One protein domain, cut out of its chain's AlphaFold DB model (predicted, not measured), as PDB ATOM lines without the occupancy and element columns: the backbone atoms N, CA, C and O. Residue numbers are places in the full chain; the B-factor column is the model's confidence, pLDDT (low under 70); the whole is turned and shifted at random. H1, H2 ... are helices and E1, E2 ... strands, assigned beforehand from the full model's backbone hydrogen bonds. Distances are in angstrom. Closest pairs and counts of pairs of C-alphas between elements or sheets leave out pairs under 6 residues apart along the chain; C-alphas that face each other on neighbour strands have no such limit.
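This is residues 3 to 57 of the 60 residues of the protein "Unannotated protein" of freshwater metagenome (UniProt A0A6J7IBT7). Two short parallel strands, E1 and E2, sit side by side in the middle of a flat, thin body, with the helix H1 on one side of them and the longer helix H2 on the other. H2 runs back alongside E2, a loop of residues 31 to 40 leads from the strand into it, and residues 19 to 24, of which 19 to 22 belong to H1, stick out. The printed part has 55 residues, with two named strands and two named helices in the order E1, H1, E2, H2; the class is mixed, helices and strands. E1, H1 and E2 make a strand-helix-strand unit, two parallel neighbour strands with a helix between them along the chain, and its crossover is right-handed. The whole is only just loose, close to compact, with a radius of gyration of the C-alphas of 12.5 A, and the C-alphas span 34 by 29 by 12 A.

Find C-alpha 3 at (114.106, 183.679, 177.935); there E1 begins, residues 3 to 5, 6.7 A long. Go on to C-alpha 11 at (125.677, 172.544, 178.676), where H1 begins; it holds residues 11 to 22 and is 16.5 A long. E2, residues 27 to 30, measures 9.6 A. H2, residues 41 to 55, is the longest helix, 21.6 A, and ends with C-alpha 55 at (110.128, 190.449, 184.049).

Begin at the sheet, where E1 and E2 are parallel neighbours with 40 degrees between their directions. C-alphas 4 and 29 face each other at 4.8 A. Look at N 4 and O 28, and at N 30 and O 4: both pairs are within hydrogen-bond range, at 2.8 A each. From E1 to H1 the closest C-alphas are those of Tyr 4 and Arg 17, 7.2 A apart. From H1 to E2 they are those of Ala 20 and Val 27, at 6.9 A. From E2 to H2 look at Val 28 and Leu 52, whose C-alphas are the closest, at 6.5 A. H2 is apart from E1 and from H1. In H1 and H2 every O i to N i+4 pair is within hydrogen-bond range.

The two C-alphas farthest apart, those of Ala 23 and Asp 39, are 35.5 A from each other. The printed part has no cut. The links E1 to H1 and H1 to E2 are tight, and the link of ten residues from E2 to H2 is short. The mean pLDDT of the printed part is 81.6; look at residues 35 to 39, in the link before H2, for the five residues under 70.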
ATOM      1  N   VAL A   3     115.194 184.664 178.008       83.69
ATOM      2  CA  VAL A   3     114.106 183.679 177.935       83.69
ATOM      3  C   VAL A   3     114.748 182.300 177.847       83.69
ATOM      4  O   VAL A   3     115.536 182.050 176.936       83.69
ATOM      5  N   TYR A   4     114.456 181.434 178.812       84.00
ATOM      6  CA  TYR A   4     115.110 180.142 178.983       84.00
ATOM      7  C   TYR A   4     114.108 179.003 178.817       84.00
ATOM      8  O   TYR A   4     113.179 178.880 179.608       84.00
ATOM      9  N   ASN A   5     114.293 178.160 177.800       82.50
ATOM     10  CA  ASN A   5     113.433 177.000 177.591       82.50
ATOM     11  C   ASN A   5     113.878 175.828 178.478       82.50
ATOM     12  O   ASN A   5     114.958 175.277 178.278       82.50
ATOM     13  N   THR A   6     113.044 175.421 179.433       78.12
ATOM     14  CA  THR A   6     113.385 174.365 180.403       78.12
ATOM     15  C   THR A   6     113.303 172.949 179.832       78.12
ATOM     16  O   THR A   6     113.810 172.023 180.456       78.12
ATOM     17  N   GLN A   7     112.720 172.766 178.640       79.50
ATOM     18  CA  GLN A   7     112.682 171.482 177.924       79.50
ATOM     19  C   GLN A   7     113.894 171.271 177.004       79.50
ATOM     20  O   GLN A   7     114.029 170.211 176.395       79.50
ATOM     21  N   THR A   8     114.784 172.261 176.897       75.38
ATOM     22  CA  THR A   8     116.021 172.151 176.121       75.38
ATOM     23  C   THR A   8     117.188 171.863 177.062       75.38
ATOM     24  O   THR A   8     117.739 172.769 177.685       75.38
ATOM     25  N   GLU A   9     117.579 170.595 177.163       71.12
ATOM     26  CA  GLU A   9     118.702 170.167 178.003       71.12
ATOM     27  C   GLU A   9     120.050 170.348 177.282       71.12
ATOM     28  O   GLU A   9     120.189 170.051 176.092       71.12
ATOM     29  N   GLY A  10     121.078 170.816 177.999       75.12
ATOM     30  CA  GLY A  10     122.443 170.880 177.476       75.12
ATOM     31  C   GLY A  10     123.347 171.895 178.174       75.12
ATOM     32  O   GLY A  10     122.897 172.863 178.781       75.12
ATOM     33  N   SER A  11     124.662 171.719 178.008       79.94
ATOM     34  CA  SER A  11     125.677 172.544 178.676       79.94
ATOM     35  C   SER A  11     125.697 174.007 178.222       79.94
ATOM     36  O   SER A  11     126.161 174.873 178.958       79.94
ATOM     37  N   VAL A  12     125.238 174.310 177.005       83.06
ATOM     38  CA  VAL A  12     125.229 175.678 176.461       83.06
ATOM     39  C   VAL A  12     124.078 176.515 177.042       83.06
ATOM     40  O   VAL A  12     124.368 177.599 177.550       83.06
ATOM     41  N   PRO A  13     122.811 176.045 177.041       82.81
ATOM     42  CA  PRO A  13     121.721 176.720 177.748       82.81
ATOM     43  C   PRO A  13     122.038 177.010 179.223       82.81
ATOM     44  O   PRO A  13     121.846 178.139 179.675       82.81
ATOM     45  N   GLU A  14     122.589 176.037 179.955       83.88
ATOM     46  CA  GLU A  14     122.927 176.189 181.379       83.88
ATOM     47  C   GLU A  14     123.971 177.285 181.628       83.88
ATOM     48  O   GLU A  14     123.811 178.112 182.525       83.88
ATOM     49  N   GLN A  15     125.019 177.340 180.800       87.12
ATOM     50  CA  GLN A  15     126.031 178.396 180.881       87.12
ATOM     51  C   GLN A  15     125.434 179.781 180.611       87.12
ATOM     52  O   GLN A  15     125.829 180.758 181.246       87.12
ATOM     53  N   LEU A  16     124.470 179.870 179.691       84.94
ATOM     54  CA  LEU A  16     123.783 181.120 179.372       84.94
ATOM     55  C   LEU A  16     122.906 181.597 180.535       84.94
ATOM     56  O   LEU A  16     122.927 182.783 180.868       84.94
ATOM     57  N   ARG A  17     122.187 180.670 181.181       85.31
ATOM     58  CA  ARG A  17     121.419 180.940 182.402       85.31
ATOM     59  C   ARG A  17     122.331 181.433 183.522       85.31
ATOM     60  O   ARG A  17     122.081 182.501 184.070       85.31
ATOM     61  N   ALA A  18     123.416 180.713 183.804       87.44
ATOM     62  CA  ALA A  18     124.359 181.079 184.858       87.44
ATOM     63  C   ALA A  18     124.992 182.464 184.619       87.44
ATOM     64  O   ALA A  18     125.166 183.242 185.554       87.44
ATOM     65  N   ALA A  19     125.304 182.802 183.363       89.44
ATOM     66  CA  ALA A  19     125.816 184.123 183.005       89.44
ATOM     67  C   ALA A  19     124.771 185.237 183.194       89.44
ATOM     68  O   ALA A  19     125.123 186.325 183.645       89.44
ATOM     69  N   ALA A  20     123.501 184.976 182.866       87.31
ATOM     70  CA  ALA A  20     122.411 185.927 183.077       87.31
ATOM     71  C   ALA A  20     122.150 186.169 184.572       87.31
ATOM     72  O   ALA A  20     122.077 187.322 184.989       87.31
ATOM     73  N   GLU A  21     122.111 185.106 185.380       87.19
ATOM     74  CA  GLU A  21     121.984 185.193 186.840       87.19
ATOM     75  C   GLU A  21     123.150 185.982 187.460       87.19
ATOM     76  O   GLU A  21     122.932 186.892 188.257       87.19
ATOM     77  N   ALA A  22     124.392 185.706 187.043       89.50
ATOM     78  CA  ALA A  22     125.575 186.426 187.524       89.50
ATOM     79  C   ALA A  22     125.597 187.914 187.128       89.50
ATOM     80  O   ALA A  22     126.268 188.716 187.780       89.50
ATOM     81  N   ALA A  23     124.893 188.280 186.057       89.50
ATOM     82  CA  ALA A  23     124.798 189.644 185.548       89.50
ATOM     83  C   ALA A  23     123.546 190.397 186.041       89.50
ATOM     84  O   ALA A  23     123.279 191.487 185.534       89.50
ATOM     85  N   ASP A  24     122.786 189.832 186.990       86.56
ATOM     86  CA  ASP A  24     121.509 190.385 187.478       86.56
ATOM     87  C   ASP A  24     120.503 190.626 186.331       86.56
ATOM     88  O   ASP A  24     119.725 191.578 186.291       86.56
ATOM     89  N   VAL A  25     120.560 189.766 185.310       88.44
ATOM     90  CA  VAL A  25     119.647 189.810 184.173       88.44
ATOM     91  C   VAL A  25     118.452 188.909 184.487       88.44
ATOM     92  O   VAL A  25     118.649 187.711 184.681       88.44
ATOM     93  N   PRO A  26     117.205 189.424 184.456       85.94
ATOM     94  CA  PRO A  26     116.017 188.613 184.703       85.94
ATOM     95  C   PRO A  26     115.951 187.408 183.761       85.94
ATOM     96  O   PRO A  26     116.071 187.582 182.542       85.94
ATOM     97  N   VAL A  27     115.747 186.215 184.319       85.12
ATOM     98  CA  VAL A  27     115.561 184.966 183.572       85.12
ATOM     99  C   VAL A  27     114.093 184.567 183.658       85.12
ATOM    100  O   VAL A  27     113.560 184.402 184.749       85.12
ATOM    101  N   VAL A  28     113.451 184.428 182.502       85.94
ATOM    102  CA  VAL A  28     112.071 183.953 182.385       85.94
ATOM    103  C   VAL A  28     112.106 182.540 181.844       85.94
ATOM    104  O   VAL A  28     112.556 182.313 180.719       85.94
ATOM    105  N   GLU A  29     111.659 181.594 182.658       84.31
ATOM    106  CA  GLU A  29     111.586 180.191 182.282       84.31
ATOM    107  C   GLU A  29     110.325 179.937 181.457       84.31
ATOM    108  O   GLU A  29     109.220 180.325 181.832       84.31
ATOM    109  N   VAL A  30     110.507 179.284 180.312       82.62
ATOM    110  CA  VAL A  30     109.427 178.916 179.403       82.62
ATOM    111  C   VAL A  30     109.480 177.444 179.045       82.62
ATOM    112  O   VAL A  30     110.530 176.805 179.096       82.62
ATOM    113  N   THR A  31     108.342 176.904 178.640       81.00
ATOM    114  CA  THR A  31     108.226 175.544 178.107       81.00
ATOM    115  C   THR A  31     107.816 175.620 176.631       81.00
ATOM    116  O   THR A  31     107.255 176.621 176.199       81.00
ATOM    117  N   GLU A  32     108.153 174.621 175.808       76.06
ATOM    118  CA  GLU A  32     107.729 174.574 174.391       76.06
ATOM    119  C   GLU A  32     106.421 173.787 174.224       76.06
ATOM    120  O   GLU A  32     105.543 174.157 173.447       76.06
ATOM    121  N   SER A  33     106.290 172.725 175.018       77.56
ATOM    122  CA  SER A  33     105.068 171.942 175.199       77.56
ATOM    123  C   SER A  33     104.417 172.231 176.550       77.56
ATOM    124  O   SER A  33     105.090 172.675 177.489       77.56
ATOM    125  N   VAL A  34     103.119 171.931 176.642       73.25
ATOM    126  CA  VAL A  34     102.358 171.963 177.899       73.25
ATOM    127  C   VAL A  34     103.053 171.049 178.921       73.25
ATOM    128  O   VAL A  34     103.332 169.896 178.581       73.25
ATOM    129  N   PRO A  35     103.379 171.545 180.127       69.44
ATOM    130  CA  PRO A  35     103.972 170.731 181.182       69.44
ATOM    131  C   PRO A  35     103.053 169.576 181.594       69.44
ATOM    132  O   PRO A  35     101.828 169.704 181.577       69.44
ATOM    133  N   ASP A  36     103.642 168.458 182.021       67.94
ATOM    134  CA  ASP A  36     102.873 167.370 182.625       67.94
ATOM    135  C   ASP A  36     102.109 167.886 183.859       67.94
ATOM    136  O   ASP A  36     102.714 168.340 184.830       67.94
ATOM    137  N   GLY A  37     100.775 167.797 183.827       66.50
ATOM    138  CA  GLY A  37      99.899 168.222 184.924       66.50
ATOM    139  C   GLY A  37      99.156 169.548 184.720       66.50
ATOM    140  O   GLY A  37      98.356 169.890 185.586       66.50
ATOM    141  N   ASP A  38      99.363 170.253 183.601       66.25
ATOM    142  CA  ASP A  38      98.528 171.397 183.203       66.25
ATOM    143  C   ASP A  38      97.375 170.947 182.282       66.25
ATOM    144  O   ASP A  38      97.589 170.375 181.211       66.25
ATOM    145  N   ASP A  39      96.132 171.232 182.684       67.88
ATOM    146  CA  ASP A  39      94.919 170.728 182.017       67.88
ATOM    147  C   ASP A  39      94.475 171.578 180.802       67.88
ATOM    148  O   ASP A  39      93.604 171.164 180.029       67.88
ATOM    149  N   SER A  40      95.061 172.769 180.599       80.88
ATOM    150  CA  SER A  40      94.623 173.732 179.578       80.88
ATOM    151  C   SER A  40      95.769 174.490 178.908       80.88
ATOM    152  O   SER A  40      96.485 175.280 179.523       80.88
ATOM    153  N   PHE A  41      95.851 174.357 177.581       78.56
ATOM    154  CA  PHE A  41      96.768 175.122 176.727       78.56
ATOM    155  C   PHE A  41      96.634 176.644 176.909       78.56
ATOM    156  O   PHE A  41      97.626 177.368 176.848       78.56
ATOM    157  N   VAL A  42      95.410 177.147 177.113       85.44
ATOM    158  CA  VAL A  42      95.164 178.593 177.236       85.44
ATOM    159  C   VAL A  42      95.683 179.123 178.569       85.44
ATOM    160  O   VAL A  42      96.294 180.188 178.598       85.44
ATOM    161  N   GLU A  43      95.472 178.385 179.659       83.44
ATOM    162  CA  GLU A  43      95.959 178.778 180.986       83.44
ATOM    163  C   GLU A  43      97.487 178.764 181.029       83.44
ATOM    164  O   GLU A  43      98.096 179.725 181.501       83.44
ATOM    165  N   TRP A  44      98.101 177.749 180.418       83.50
ATOM    166  CA  TRP A  44      99.546 177.680 180.236       83.50
ATOM    167  C   TRP A  44     100.094 178.904 179.481       83.50
ATOM    168  O   TRP A  44     100.964 179.608 179.995       83.50
ATOM    169  N   GLN A  45      99.544 179.236 178.308       83.50
ATOM    170  CA  GLN A  45     100.001 180.394 177.525       83.50
ATOM    171  C   GLN A  45      99.828 181.727 178.271       83.50
ATOM    172  O   GLN A  45     100.672 182.618 178.146       83.50
ATOM    173  N   LEU A  46      98.761 181.873 179.064       87.00
ATOM    174  CA  LEU A  46      98.550 183.052 179.907       87.00
ATOM    175  C   LEU A  46      99.594 183.147 181.027       87.00
ATOM    176  O   LEU A  46     100.124 184.232 181.264       87.00
ATOM    177  N   ALA A  47      99.942 182.031 181.670       84.88
ATOM    178  CA  ALA A  47     100.982 181.998 182.695       84.88
ATOM    179  C   ALA A  47     102.367 182.362 182.132       84.88
ATOM    180  O   ALA A  47     103.134 183.069 182.785       84.88
ATOM    181  N   GLN A  48     102.686 181.929 180.909       83.81
ATOM    182  CA  GLN A  48     103.914 182.335 180.215       83.81
ATOM    183  C   GLN A  48     103.922 183.851 179.955       83.81
ATOM    184  O   GLN A  48     104.879 184.541 180.295       83.81
ATOM    185  N   LEU A  49     102.821 184.395 179.423       86.06
ATOM    186  CA  LEU A  49     102.659 185.834 179.183       86.06
ATOM    187  C   LEU A  49     102.813 186.676 180.456       86.06
ATOM    188  O   LEU A  49     103.466 187.718 180.408       86.06
ATOM    189  N   GLN A  50     102.251 186.226 181.581       86.38
ATOM    190  CA  GLN A  50     102.363 186.927 182.860       86.38
ATOM    191  C   GLN A  50     103.818 186.989 183.342       86.38
ATOM    192  O   GLN A  50     104.297 188.064 183.689       86.38
ATOM    193  N   GLN A  51     104.551 185.874 183.270       84.81
ATOM    194  CA  GLN A  51     105.968 185.838 183.652       84.81
ATOM    195  C   GLN A  51     106.827 186.778 182.795       84.81
ATOM    196  O   GLN A  51     107.718 187.453 183.311       84.81
ATOM    197  N   LEU A  52     106.539 186.870 181.490       85.00
ATOM    198  CA  LEU A  52     107.193 187.848 180.619       85.00
ATOM    199  C   LEU A  52     106.839 189.291 181.014       85.00
ATOM    200  O   LEU A  52     107.723 190.146 181.037       85.00
ATOM    201  N   ALA A  53     105.570 189.577 181.313       85.44
ATOM    202  CA  ALA A  53     105.125 190.915 181.705       85.44
ATOM    203  C   ALA A  53     105.779 191.381 183.015       85.44
ATOM    204  O   ALA A  53     106.252 192.518 183.095       85.44
ATOM    205  N   ASP A  54     105.873 190.492 184.004       82.44
ATOM    206  CA  ASP A  54     106.500 190.769 185.297       82.44
ATOM    207  C   ASP A  54     108.000 191.055 185.133       82.44
ATOM    208  O   ASP A  54     108.516 192.041 185.665       82.44
ATOM    209  N   ALA A  55     108.700 190.265 184.312       80.44
ATOM    210  CA  ALA A  55     110.128 190.449 184.049       80.44
ATOM    211  C   ALA A  55     110.460 191.723 183.246       80.44
ATOM    212  O   ALA A  55     111.582 192.227 183.320       80.44
ATOM    213  N   LEU A  56     109.496 192.250 182.487       81.94
ATOM    214  CA  LEU A  56     109.614 193.510 181.746       81.94
ATOM    215  C   LEU A  56     109.196 194.741 182.573       81.94
ATOM    216  O   LEU A  56     109.297 195.861 182.072       81.94
ATOM    217  N   GLY A  57     108.758 194.560 183.826       72.81
ATOM    218  CA  GLY A  57     108.320 195.649 184.706       72.81
ATOM    219  C   GLY A  57     106.896 196.149 184.433       72.81
ATOM    220  O   GLY A  57     106.562 197.267 184.812       72.81
TER     221      GLY A  57